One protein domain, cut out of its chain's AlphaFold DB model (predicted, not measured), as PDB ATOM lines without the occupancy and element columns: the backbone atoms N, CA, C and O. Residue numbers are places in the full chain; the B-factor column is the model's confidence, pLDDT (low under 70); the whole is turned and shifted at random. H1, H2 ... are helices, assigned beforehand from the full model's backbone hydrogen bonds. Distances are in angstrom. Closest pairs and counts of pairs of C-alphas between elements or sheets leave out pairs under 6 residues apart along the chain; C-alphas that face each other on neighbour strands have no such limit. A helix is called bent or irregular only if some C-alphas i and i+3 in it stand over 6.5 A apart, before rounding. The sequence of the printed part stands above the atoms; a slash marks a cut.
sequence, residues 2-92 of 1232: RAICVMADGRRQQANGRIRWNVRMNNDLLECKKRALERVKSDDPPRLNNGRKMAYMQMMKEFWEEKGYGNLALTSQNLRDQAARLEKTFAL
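This is residues 2 to 92 of the 1232 residues of the protein "Type-2 ice-structuring protein" of Stylophora pistillata (UniProt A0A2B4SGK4). The long helix H2 has H3 folded back beside it as a helical hairpin, while H4 crosses H2 and the short H1 packs on the last part of H4. Long loops, residues 9 to 22 and 42 to 55, lead into and out of H2, and residues 13 to 18 stick out. The printed part has 91 residues, 58 of them in four named helices in the order H1, H2, H3, H4, with no named strand, and the class, taken over the residues in named elements, is all helix. The whole is only just compact, close to loose, with a radius of gyration of the C-alphas of 14.3 A and spans of 44 by 30 by 18 A.

Start at H2, residues 23 to 41; H3, residues 56 to 72, touches it closest at C-alphas Cys 32 and Met 60, 5.3 A apart, at a shallow tilt of 32 degrees, opposite ways. H4, residues 76 to 90, touches residues 26 to 33 of H2, closest at C-alphas Leu 30 and Ala 83, 6.1 A, only just about perpendicular at 73 degrees. H1, residues 2 to 8, touches H4, closest at C-alphas Cys 5 and Phe 90, 5.6 A. H1 and H3 are apart. Every O i to N i+4 pair is within hydrogen-bond range in H2 and H4, against 8 of 13 in H3 and 1 of 3 in H1, where 2 of 4 O i to N i+3 pairs are.

Find C-alpha 23 at (91.937, 164.728, 83.146); H2 runs 27.5 A from there. H3 spans 19.5 A and is irregular, C-alphas 67 and 70 being 8.1 A apart, with a kink of 94 degrees near residue 66. H4 runs 20.8 A to C-alpha 90 at (100.570, 165.138, 92.901), and H1 spans 11.5 A.

The farthest C-alphas, Gln 13 and Asp 43, are 44.4 A apart. The printed part has no cut; its links H1 to H2 and H2 to H3 are long, and H3 to H4 is tight. Confidence is under 70 at residues 2 to 24 and 85 to 92.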
ATOM      1  N   ARG A   2      93.277 169.431  93.238       33.16
ATOM      2  CA  ARG A   2      93.571 168.197  92.453       33.16
ATOM      3  C   ARG A   2      93.805 168.411  90.939       33.16
ATOM      4  O   ARG A   2      94.704 167.803  90.378       33.16
ATOM      5  N   ALA A   3      93.063 169.315  90.296       34.81
ATOM      6  CA  ALA A   3      93.202 169.619  88.866       34.81
ATOM      7  C   ALA A   3      94.510 170.345  88.450       34.81
ATOM      8  O   ALA A   3      94.827 170.392  87.265       34.81
ATOM      9  N   ILE A   4      95.277 170.917  89.386       38.47
ATOM     10  CA  ILE A   4      96.445 171.767  89.074       38.47
ATOM     11  C   ILE A   4      97.643 170.919  88.636       38.47
ATOM     12  O   ILE A   4      98.275 171.223  87.627       38.47
ATOM     13  N   CYS A   5      97.919 169.822  89.345       36.00
ATOM     14  CA  CYS A   5      98.987 168.885  88.990       36.00
ATOM     15  C   CYS A   5      98.734 168.248  87.614       36.00
ATOM     16  O   CYS A   5      99.641 168.152  86.791       36.00
ATOM     17  N   VAL A   6      97.474 167.916  87.312       36.69
ATOM     18  CA  VAL A   6      97.069 167.325  86.023       36.69
ATOM     19  C   VAL A   6      97.257 168.301  84.844       36.69
ATOM     20  O   VAL A   6      97.502 167.874  83.717       36.69
ATOM     21  N   MET A   7      97.221 169.616  85.090       35.75
ATOM     22  CA  MET A   7      97.486 170.648  84.075       35.75
ATOM     23  C   MET A   7      98.976 170.795  83.713       35.75
ATOM     24  O   MET A   7      99.287 171.382  82.672       35.75
ATOM     25  N   ALA A   8      99.904 170.272  84.526       33.91
ATOM     26  CA  ALA A   8     101.345 170.460  84.326       33.91
ATOM     27  C   ALA A   8     101.894 169.722  83.088       33.91
ATOM     28  O   ALA A   8     102.762 170.253  82.393       33.91
ATOM     29  N   ASP A   9     101.358 168.536  82.775       36.03
ATOM     30  CA  ASP A   9     101.849 167.659  81.695       36.03
ATOM     31  C   ASP A   9     101.028 167.757  80.390       36.03
ATOM     32  O   ASP A   9     101.337 167.118  79.386       36.03
ATOM     33  N   GLY A  10      99.997 168.612  80.347       32.00
ATOM     34  CA  GLY A  10      99.101 168.783  79.190       32.00
ATOM     35  C   GLY A  10      99.738 169.397  77.928       32.00
ATOM     36  O   GLY A  10      99.017 169.868  77.047       32.00
ATOM     37  N   ARG A  11     101.076 169.459  77.829       31.66
ATOM     38  CA  ARG A  11     101.816 170.155  76.762       31.66
ATOM     39  C   ARG A  11     103.004 169.367  76.196       31.66
ATOM     40  O   ARG A  11     104.153 169.780  76.348       31.66
ATOM     41  N   ARG A  12     102.720 168.353  75.375       29.33
ATOM     42  CA  ARG A  12     103.502 168.046  74.157       29.33
ATOM     43  C   ARG A  12     102.600 167.364  73.124       29.33
ATOM     44  O   ARG A  12     101.836 166.467  73.457       29.33
ATOM     45  N   GLN A  13     102.652 167.838  71.879       31.20
ATOM     46  CA  GLN A  13     101.959 167.205  70.748       31.20
ATOM     47  C   GLN A  13     102.704 165.916  70.361       31.20
ATOM     48  O   GLN A  13     103.923 165.855  70.518       31.20
ATOM     49  N   GLN A  14     101.981 164.900  69.887       30.73
ATOM     50  CA  GLN A  14     102.544 163.570  69.634       30.73
ATOM     51  C   GLN A  14     103.680 163.568  68.602       30.73
ATOM     52  O   GLN A  14     103.581 164.145  67.521       30.73
ATOM     53  N   ALA A  15     104.691 162.767  68.923       27.92
ATOM     54  CA  ALA A  15     105.322 161.848  67.988       27.92
ATOM     55  C   ALA A  15     105.284 160.441  68.627       27.92
ATOM     56  O   ALA A  15     105.136 160.324  69.846       27.92
ATOM     57  N   ASN A  16     105.426 159.395  67.812       30.28
ATOM     58  CA  ASN A  16     105.712 158.015  68.230       30.28
ATOM     59  C   ASN A  16     104.678 157.369  69.186       30.28
ATOM     60  O   ASN A  16     105.000 157.022  70.319       30.28
ATOM     61  N   GLY A  17     103.434 157.192  68.722       42.12
ATOM     62  CA  GLY A  17     102.487 156.174  69.229       42.12
ATOM     63  C   GLY A  17     101.969 156.286  70.674       42.12
ATOM     64  O   GLY A  17     101.133 155.485  71.079       42.12
ATOM     65  N   ARG A  18     102.425 157.256  71.477       43.91
ATOM     66  CA  ARG A  18     102.013 157.380  72.886       43.91
ATOM     67  C   ARG A  18     100.599 157.940  73.044       43.91
ATOM     68  O   ARG A  18     100.243 158.950  72.433       43.91
ATOM     69  N   ILE A  19      99.825 157.302  73.918       56.03
ATOM     70  CA  ILE A  19      98.416 157.615  74.185       56.03
ATOM     71  C   ILE A  19      98.272 158.940  74.940       56.03
ATOM     72  O   ILE A  19      99.063 159.270  75.828       56.03
ATOM     73  N   ARG A  20      97.254 159.723  74.565       60.84
ATOM     74  CA  ARG A  20      96.996 161.059  75.105       60.84
ATOM     75  C   ARG A  20      96.096 160.992  76.340       60.84
ATOM     76  O   ARG A  20      94.874 161.031  76.234       60.84
ATOM     77  N   TRP A  21      96.722 160.969  77.509       62.88
ATOM     78  CA  TRP A  21      96.046 161.068  78.800       62.88
ATOM     79  C   TRP A  21      95.294 162.399  78.962       62.88
ATOM     80  O   TRP A  21      95.865 163.473  78.759       62.88
ATOM     81  N   ASN A  22      94.016 162.329  79.340       62.75
ATOM     82  CA  ASN A  22      93.185 163.484  79.697       62.75
ATOM     83  C   ASN A  22      92.871 163.501  81.211       62.75
ATOM     84  O   ASN A  22      93.251 162.587  81.941       62.75
ATOM     85  N   VAL A  23      92.199 164.551  81.701       56.91
ATOM     86  CA  VAL A  23      91.937 164.728  83.146       56.91
ATOM     87  C   VAL A  23      91.107 163.581  83.731       56.91
ATOM     88  O   VAL A  23      91.449 163.071  84.793       56.91
ATOM     89  N   ARG A  24      90.064 163.142  83.016       67.75
ATOM     90  CA  ARG A  24      89.206 162.022  83.419       67.75
ATOM     91  C   ARG A  24      90.005 160.718  83.466       67.75
ATOM     92  O   ARG A  24      90.104 160.126  84.531       67.75
ATOM     93  N   MET A  25      90.708 160.377  82.385       76.94
ATOM     94  CA  MET A  25      91.590 159.203  82.304       76.94
ATOM     95  C   MET A  25      92.634 159.140  83.431       76.94
ATOM     96  O   MET A  25      92.876 158.072  83.981       76.94
ATOM     97  N   ASN A  26      93.258 160.267  83.790       79.75
ATOM     98  CA  ASN A  26      94.233 160.305  84.886       79.75
ATOM     99  C   ASN A  26      93.574 160.089  86.263       79.75
ATOM    100  O   ASN A  26      94.162 159.430  87.117       79.75
ATOM    101  N   ASN A  27      92.361 160.610  86.478       75.50
ATOM    102  CA  ASN A  27      91.598 160.369  87.707       75.50
ATOM    103  C   ASN A  27      91.123 158.908  87.792       75.50
ATOM    104  O   ASN A  27      91.344 158.260  88.812       75.50
ATOM    105  N   ASP A  28      90.538 158.380  86.712       84.38
ATOM    106  CA  ASP A  28      90.078 156.991  86.615       84.38
ATOM    107  C   ASP A  28      91.240 156.003  86.823       84.38
ATOM    108  O   ASP A  28      91.080 155.018  87.539       84.38
ATOM    109  N   LEU A  29      92.441 156.285  86.301       87.12
ATOM    110  CA  LEU A  29      93.634 155.458  86.532       87.12
ATOM    111  C   LEU A  29      94.058 155.420  88.011       87.12
ATOM    112  O   LEU A  29      94.413 154.359  88.528       87.12
ATOM    113  N   LEU A  30      94.024 156.563  88.703       83.50
ATOM    114  CA  LEU A  30      94.337 156.633  90.136       83.50
ATOM    115  C   LEU A  30      93.270 155.919  90.982       83.50
ATOM    116  O   LEU A  30      93.607 155.265  91.968       83.50
ATOM    117  N   GLU A  31      92.002 155.974  90.571       86.62
ATOM    118  CA  GLU A  31      90.918 155.196  91.179       86.62
ATOM    119  C   GLU A  31      91.117 153.686  90.968       86.62
ATOM    120  O   GLU A  31      91.029 152.921  91.928       86.62
ATOM    121  N   CYS A  32      91.481 153.252  89.754       90.12
ATOM    122  CA  CYS A  32      91.817 151.854  89.453       90.12
ATOM    123  C   CYS A  32      92.996 151.364  90.306       90.12
ATOM    124  O   CYS A  32      92.947 150.262  90.854       90.12
ATOM    125  N   LYS A  33      94.031 152.198  90.497       89.56
ATOM    126  CA  LYS A  33      95.142 151.891  91.411       89.56
ATOM    127  C   LYS A  33      94.684 151.771  92.865       89.56
ATOM    128  O   LYS A  33      95.099 150.833  93.543       89.56
ATOM    129  N   LYS A  34      93.824 152.676  93.342       87.56
ATOM    130  CA  LYS A  34      93.272 152.628  94.704       87.56
ATOM    131  C   LYS A  34      92.453 151.350  94.923       87.56
ATOM    132  O   LYS A  34      92.786 150.589  95.828       87.56
ATOM    133  N   ARG A  35      91.491 151.053  94.037       91.12
ATOM    134  CA  ARG A  35      90.692 149.812  94.053       91.12
ATOM    135  C   ARG A  35      91.580 148.563  94.058       91.12
ATOM    136  O   ARG A  35      91.343 147.653  94.846       91.12
ATOM    137  N   ALA A  36      92.622 148.519  93.224       90.06
ATOM    138  CA  ALA A  36      93.542 147.382  93.162       90.06
ATOM    139  C   ALA A  36      94.359 147.211  94.454       90.06
ATOM    140  O   ALA A  36      94.495 146.095  94.946       90.06
ATOM    141  N   LEU A  37      94.869 148.298  95.043       88.25
ATOM    142  CA  LEU A  37      95.594 148.241  96.318       88.25
ATOM    143  C   LEU A  37      94.691 147.857  97.498       88.25
ATOM    144  O   LEU A  37      95.152 147.181  98.413       88.25
ATOM    145  N   GLU A  38      93.419 148.251  97.474       89.00
ATOM    146  CA  GLU A  38      92.419 147.846  98.469       89.00
ATOM    147  C   GLU A  38      92.077 146.357  98.327       89.00
ATOM    148  O   GLU A  38      92.118 145.622  99.312       89.00
ATOM    149  N   ARG A  39      91.862 145.865  97.100       84.81
ATOM    150  CA  ARG A  39      91.542 144.451  96.838       84.81
ATOM    151  C   ARG A  39      92.730 143.492  97.030       84.81
ATOM    152  O   ARG A  39      92.522 142.319  97.314       84.81
ATOM    153  N   VAL A  40      93.969 143.980  96.940       86.38
ATOM    154  CA  VAL A  40      95.185 143.235  97.342       86.38
ATOM    155  C   VAL A  40      95.306 143.105  98.864       86.38
ATOM    156  O   VAL A  40      95.915 142.149  99.341       86.38
ATOM    157  N   LYS A  41      94.747 144.062  99.618       83.44
ATOM    158  CA  LYS A  41      94.802 144.117 101.087       83.44
ATOM    159  C   LYS A  41      93.611 143.459 101.790       83.44
ATOM    160  O   LYS A  41      93.708 143.234 102.989       83.44
ATOM    161  N   SER A  42      92.515 143.168 101.088       85.12
ATOM    162  CA  SER A  42      91.386 142.407 101.639       85.12
ATOM    163  C   SER A  42      91.746 140.937 101.876       85.12
ATOM    164  O   SER A  42      92.523 140.374 101.103       85.12
ATOM    165  N   ASP A  43      91.126 140.314 102.879       80.50
ATOM    166  CA  ASP A  43      91.461 138.965 103.368       80.50
ATOM    167  C   ASP A  43      91.344 137.865 102.298       80.50
ATOM    168  O   ASP A  43      92.190 136.969 102.234       80.50
ATOM    169  N   ASP A  44      90.366 137.985 101.392       82.69
ATOM    170  CA  ASP A  44      90.292 137.201 100.154       82.69
ATOM    171  C   ASP A  44      90.620 138.067  98.919       82.69
ATOM    172  O   ASP A  44      89.731 138.721  98.362       82.69
ATOM    173  N   PRO A  45      91.893 138.134  98.487       81.75
ATOM    174  CA  PRO A  45      92.293 138.837  97.275       81.75
ATOM    175  C   PRO A  45      92.102 137.948  96.027       81.75
ATOM    176  O   PRO A  45      92.428 136.758  96.081       81.75
ATOM    177  N   PRO A  46      91.662 138.513  94.881       80.62
ATOM    178  CA  PRO A  46      91.420 137.784  93.636       80.62
ATOM    179  C   PRO A  46      92.547 136.839  93.209       80.62
ATOM    180  O   PRO A  46      93.739 137.124  93.382       80.62
ATOM    181  N   ARG A  47      92.155 135.707  92.622       80.62
ATOM    182  CA  ARG A  47      93.043 134.616  92.215       80.62
ATOM    183  C   ARG A  47      92.856 134.290  90.739       80.62
ATOM    184  O   ARG A  47      91.746 134.329  90.224       80.62
ATOM    185  N   LEU A  48      93.952 133.915  90.089       76.81
ATOM    186  CA  LEU A  48      93.939 133.293  88.769       76.81
ATOM    187  C   LEU A  48      93.320 131.888  88.852       76.81
ATOM    188  O   LEU A  48      93.321 131.267  89.915       76.81
ATOM    189  N   ASN A  49      92.908 131.332  87.710       77.00
ATOM    190  CA  ASN A  49      92.315 129.986  87.600       77.00
ATOM    191  C   ASN A  49      93.208 128.850  88.160       77.00
ATOM    192  O   ASN A  49      92.724 127.753  88.403       77.00
ATOM    193  N   ASN A  50      94.505 129.104  88.382       74.75
ATOM    194  CA  ASN A  50      95.459 128.188  89.023       74.75
ATOM    195  C   ASN A  50      95.665 128.456  90.534       74.75
ATOM    196  O   ASN A  50      96.683 128.065  91.103       74.75
ATOM    197  N   GLY A  51      94.746 129.179  91.182       74.94
ATOM    198  CA  GLY A  51      94.737 129.455  92.624       74.94
ATOM    199  C   GLY A  51      95.737 130.513  93.115       74.94
ATOM    200  O   GLY A  51      95.664 130.919  94.281       74.94
ATOM    201  N   ARG A  52      96.653 130.992  92.258       74.75
ATOM    202  CA  ARG A  52      97.643 132.029  92.600       74.75
ATOM    203  C   ARG A  52      96.974 133.399  92.742       74.75
ATOM    204  O   ARG A  52      96.179 133.782  91.886       74.75
ATOM    205  N   LYS A  53      97.333 134.163  93.784       79.62
ATOM    206  CA  LYS A  53      96.883 135.558  93.964       79.62
ATOM    207  C   LYS A  53      97.273 136.406  92.745       79.62
ATOM    208  O   LYS A  53      98.404 136.320  92.268       79.62
ATOM    209  N   MET A  54      96.351 137.231  92.264       80.62
ATOM    210  CA  MET A  54      96.577 138.132  91.135       80.62
ATOM    211  C   MET A  54      97.506 139.285  91.536       80.62
ATOM    212  O   MET A  54      97.446 139.802  92.653       80.62
ATOM    213  N   ALA A  55      98.367 139.720  90.617       82.06
ATOM    214  CA  ALA A  55      99.234 140.870  90.855       82.06
ATOM    215  C   ALA A  55      98.427 142.180  90.820       82.06
ATOM    216  O   ALA A  55      97.540 142.343  89.983       82.06
ATOM    217  N   TYR A  56      98.780 143.166  91.656       87.69
ATOM    218  CA  TYR A  56      98.071 144.459  91.694       87.69
ATOM    219  C   TYR A  56      98.031 145.164  90.325       87.69
ATOM    220  O   TYR A  56      97.046 145.813  89.988       87.69
ATOM    221  N   MET A  57      99.084 145.000  89.514       87.81
ATOM    222  CA  MET A  57      99.178 145.558  88.160       87.81
ATOM    223  C   MET A  57      98.163 144.933  87.191       87.81
ATOM    224  O   MET A  57      97.762 145.580  86.228       87.81
ATOM    225  N   GLN A  58      97.749 143.688  87.437       88.19
ATOM    226  CA  GLN A  58      96.747 142.996  86.634       88.19
ATOM    227  C   GLN A  58      95.335 143.476  87.003       88.19
ATOM    228  O   GLN A  58      94.631 143.963  86.125       88.19
ATOM    229  N   MET A  59      94.995 143.514  88.298       90.06
ATOM    230  CA  MET A  59      93.740 144.122  88.777       90.06
ATOM    231  C   MET A  59      93.606 145.599  88.364       90.06
ATOM    232  O   MET A  59      92.522 146.053  88.011       90.06
ATOM    233  N   MET A  60      94.711 146.358  88.327       91.06
ATOM    234  CA  MET A  60      94.724 147.716  87.764       91.06
ATOM    235  C   MET A  60      94.324 147.770  86.283       91.06
ATOM    236  O   MET A  60      93.718 148.757  85.872       91.06
ATOM    237  N   LYS A  61      94.685 146.759  85.483       92.12
ATOM    238  CA  LYS A  61      94.335 146.674  84.058       92.12
ATOM    239  C   LYS A  61      92.880 146.250  83.869       92.12
ATOM    240  O   LYS A  61      92.192 146.848  83.055       92.12
ATOM    241  N   GLU A  62      92.396 145.311  84.674       90.44
ATOM    242  CA  GLU A  62      90.999 144.863  84.653       90.44
ATOM    243  C   GLU A  62      90.043 146.005  85.050       90.44
ATOM    244  O   GLU A  62      89.117 146.310  84.305       90.44
ATOM    245  N   PHE A  63      90.327 146.750  86.126       93.19
ATOM    246  CA  PHE A  63      89.537 147.938  86.496       93.19
ATOM    247  C   PHE A  63      89.645 149.088  85.476       93.19
ATOM    248  O   PHE A  63      88.712 149.877  85.325       93.19
ATOM    249  N   TRP A  64      90.758 149.182  84.743       92.56
ATOM    250  CA  TRP A  64      90.911 150.123  83.629       92.56
ATOM    251  C   TRP A  64      90.066 149.715  82.408       92.56
ATOM    252  O   TRP A  64      89.515 150.566  81.709       92.56
ATOM    253  N   GLU A  65      89.915 148.413  82.179       91.44
ATOM    254  CA  GLU A  65      89.086 147.839  81.119       91.44
ATOM    255  C   GLU A  65      87.587 147.943  81.453       91.44
ATOM    256  O   GLU A  65      86.824 148.387  80.593       91.44
ATOM    257  N   GLU A  66      87.182 147.713  82.712       90.88
ATOM    258  CA  GLU A  66      85.829 148.014  83.233       90.88
ATOM    259  C   GLU A  66      85.395 149.468  82.972       90.88
ATOM    260  O   GLU A  66      84.239 149.730  82.643       90.88
ATOM    261  N   LYS A  67      86.319 150.434  83.099       87.44
ATOM    262  CA  LYS A  67      86.064 151.868  82.849       87.44
ATOM    263  C   LYS A  67      85.854 152.204  81.359       87.44
ATOM    264  O   LYS A  67      85.643 153.370  81.027       87.44
ATOM    265  N   GLY A  68      85.897 151.209  80.466       85.81
ATOM    266  CA  GLY A  68      85.656 151.351  79.027       85.81
ATOM    267  C   GLY A  68      86.902 151.682  78.199       85.81
ATOM    268  O   GLY A  68      86.773 152.063  77.038       85.81
ATOM    269  N   TYR A  69      88.107 151.549  78.765       84.56
ATOM    270  CA  TYR A  69      89.364 151.962  78.124       84.56
ATOM    271  C   TYR A  69      90.192 150.813  77.511       84.56
ATOM    272  O   TYR A  69      91.352 151.019  77.143       84.56
ATOM    273  N   GLY A  70      89.622 149.611  77.367       77.38
ATOM    274  CA  GLY A  70      90.328 148.445  76.809       77.38
ATOM    275  C   GLY A  70      90.761 148.593  75.347       77.38
ATOM    276  O   GLY A  70      91.812 148.087  74.956       77.38
ATOM    277  N   ASN A  71      90.033 149.386  74.555       75.94
ATOM    278  CA  ASN A  71      90.400 149.719  73.171       75.94
ATOM    279  C   ASN A  71      91.719 150.512  73.042       75.94
ATOM    280  O   ASN A  71      92.221 150.686  71.935       75.94
ATOM    281  N   LEU A  72      92.294 150.985  74.154       77.25
ATOM    282  CA  LEU A  72      93.587 151.668  74.184       77.25
ATOM    283  C   LEU A  72      94.791 150.709  74.234       77.25
ATOM    284  O   LEU A  72      95.921 151.186  74.183       77.25
ATOM    285  N   ALA A  73      94.586 149.389  74.348       77.94
ATOM    286  CA  ALA A  73      95.647 148.370  74.291       77.94
ATOM    287  C   ALA A  73      96.860 148.632  75.224       77.94
ATOM    288  O   ALA A  73      98.011 148.334  74.894       77.94
ATOM    289  N   LEU A  74      96.619 149.217  76.403       79.88
ATOM    290  CA  LEU A  74      97.673 149.551  77.363       79.88
ATOM    291  C   LEU A  74      98.127 148.321  78.159       79.88
ATOM    292  O   LEU A  74      97.319 147.577  78.715       79.88
ATOM    293  N   THR A  75      99.444 148.146  78.280       84.00
ATOM    294  CA  THR A  75     100.022 147.150  79.189       84.00
ATOM    295  C   THR A  75      99.817 147.571  80.647       84.00
ATOM    296  O   THR A  75      99.799 148.759  80.980       84.00
ATOM    297  N   SER A  76      99.735 146.593  81.546       85.38
ATOM    298  CA  SER A  76      99.665 146.819  82.995       85.38
ATOM    299  C   SER A  76     100.858 147.628  83.533       85.38
ATOM    300  O   SER A  76     100.696 148.450  84.436       85.38
ATOM    301  N   GLN A  77     102.039 147.470  82.928       79.75
ATOM    302  CA  GLN A  77     103.228 148.270  83.231       79.75
ATOM    303  C   GLN A  77     103.071 149.737  82.779       79.75
ATOM    304  O   GLN A  77     103.364 150.636  83.564       79.75
ATOM    305  N   ASN A  78     102.511 150.011  81.591       81.81
ATOM    306  CA  ASN A  78     102.225 151.388  81.157       81.81
ATOM    307  C   ASN A  78     101.237 152.093  82.109       81.81
ATOM    308  O   ASN A  78     101.404 153.278  82.407       81.81
ATOM    309  N   LEU A  79     100.223 151.367  82.601       85.69
ATOM    310  CA  LEU A  79      99.259 151.873  83.586       85.69
ATOM    311  C   LEU A  79      99.937 152.174  84.933       85.69
ATOM    312  O   LEU A  79      99.725 153.247  85.502       85.69
ATOM    313  N   ARG A  80     100.798 151.270  85.423       86.19
ATOM    314  CA  ARG A  80     101.612 151.481  86.632       86.19
ATOM    315  C   ARG A  80     102.494 152.722  86.516       86.19
ATOM    316  O   ARG A  80     102.497 153.539  87.434       86.19
ATOM    317  N   ASP A  81     103.242 152.858  85.425       77.06
ATOM    318  CA  ASP A  81     104.238 153.923  85.278       77.06
ATOM    319  C   ASP A  81     103.584 155.298  85.121       77.06
ATOM    320  O   ASP A  81     104.053 156.275  85.710       77.06
ATOM    321  N   GLN A  82     102.445 155.379  84.421       78.88
ATOM    322  CA  GLN A  82     101.631 156.594  84.409       78.88
ATOM    323  C   GLN A  82     101.061 156.897  85.805       78.88
ATOM    324  O   GLN A  82     101.135 158.042  86.241       78.88
ATOM    325  N   ALA A  83     100.551 155.905  86.545       79.75
ATOM    326  CA  ALA A  83     100.038 156.126  87.900       79.75
ATOM    327  C   ALA A  83     101.138 156.597  88.873       79.75
ATOM    328  O   ALA A  83     100.920 157.527  89.646       79.75
ATOM    329  N   ALA A  84     102.344 156.030  88.787       72.38
ATOM    330  CA  ALA A  84     103.501 156.452  89.579       72.38
ATOM    331  C   ALA A  84     104.019 157.850  89.178       72.38
ATOM    332  O   ALA A  84     104.460 158.619  90.033       72.38
ATOM    333  N   ARG A  85     103.943 158.218  87.889       63.38
ATOM    334  CA  ARG A  85     104.210 159.587  87.405       63.38
ATOM    335  C   ARG A  85     103.175 160.581  87.933       63.38
ATOM    336  O   ARG A  85     103.551 161.686  88.324       63.38
ATOM    337  N   LEU A  86     101.899 160.198  87.967       66.56
ATOM    338  CA  LEU A  86     100.831 161.007  88.554       66.56
ATOM    339  C   LEU A  86     101.084 161.218  90.052       66.56
ATOM    340  O   LEU A  86     101.157 162.359  90.484       66.56
ATOM    341  N   GLU A  87     101.339 160.168  90.832       63.94
ATOM    342  CA  GLU A  87     101.684 160.295  92.260       63.94
ATOM    343  C   GLU A  87     102.895 161.215  92.494       63.94
ATOM    344  O   GLU A  87     102.815 162.144  93.297       63.94
ATOM    345  N   LYS A  88     103.977 161.051  91.717       54.88
ATOM    346  CA  LYS A  88     105.158 161.937  91.775       54.88
ATOM    347  C   LYS A  88     104.882 163.387  91.355       54.88
ATOM    348  O   LYS A  88     105.654 164.266  91.723       54.88
ATOM    349  N   THR A  89     103.810 163.662  90.609       51.91
ATOM    350  CA  THR A  89     103.383 165.031  90.248       51.91
ATOM    351  C   THR A  89     102.258 165.576  91.134       51.91
ATOM    352  O   THR A  89     102.017 166.782  91.128       51.91
ATOM    353  N   PHE A  90     101.608 164.737  91.946       50.97
ATOM    354  CA  PHE A  90     100.570 165.138  92.901       50.97
ATOM    355  C   PHE A  90     101.118 165.746  94.201       50.97
ATOM    356  O   PHE A  90     100.366 166.405  94.917       50.97
ATOM    357  N   ALA A  91     102.417 165.588  94.479       46.88
ATOM    358  CA  ALA A  91     103.103 166.116  95.660       46.88
ATOM    359  C   ALA A  91     103.347 167.643  95.612       46.88
ATOM    360  O   ALA A  91     104.475 168.130  95.703       46.88
ATOM    361  N   LEU A  92     102.268 168.423  95.536       55.03
ATOM    362  CA  LEU A  92     102.254 169.757  96.133       55.03
ATOM    363  C   LEU A  92     102.336 169.531  97.652       55.03
ATOM    364  O   LEU A  92     101.431 168.921  98.214       55.03
TER     365      LEU A  92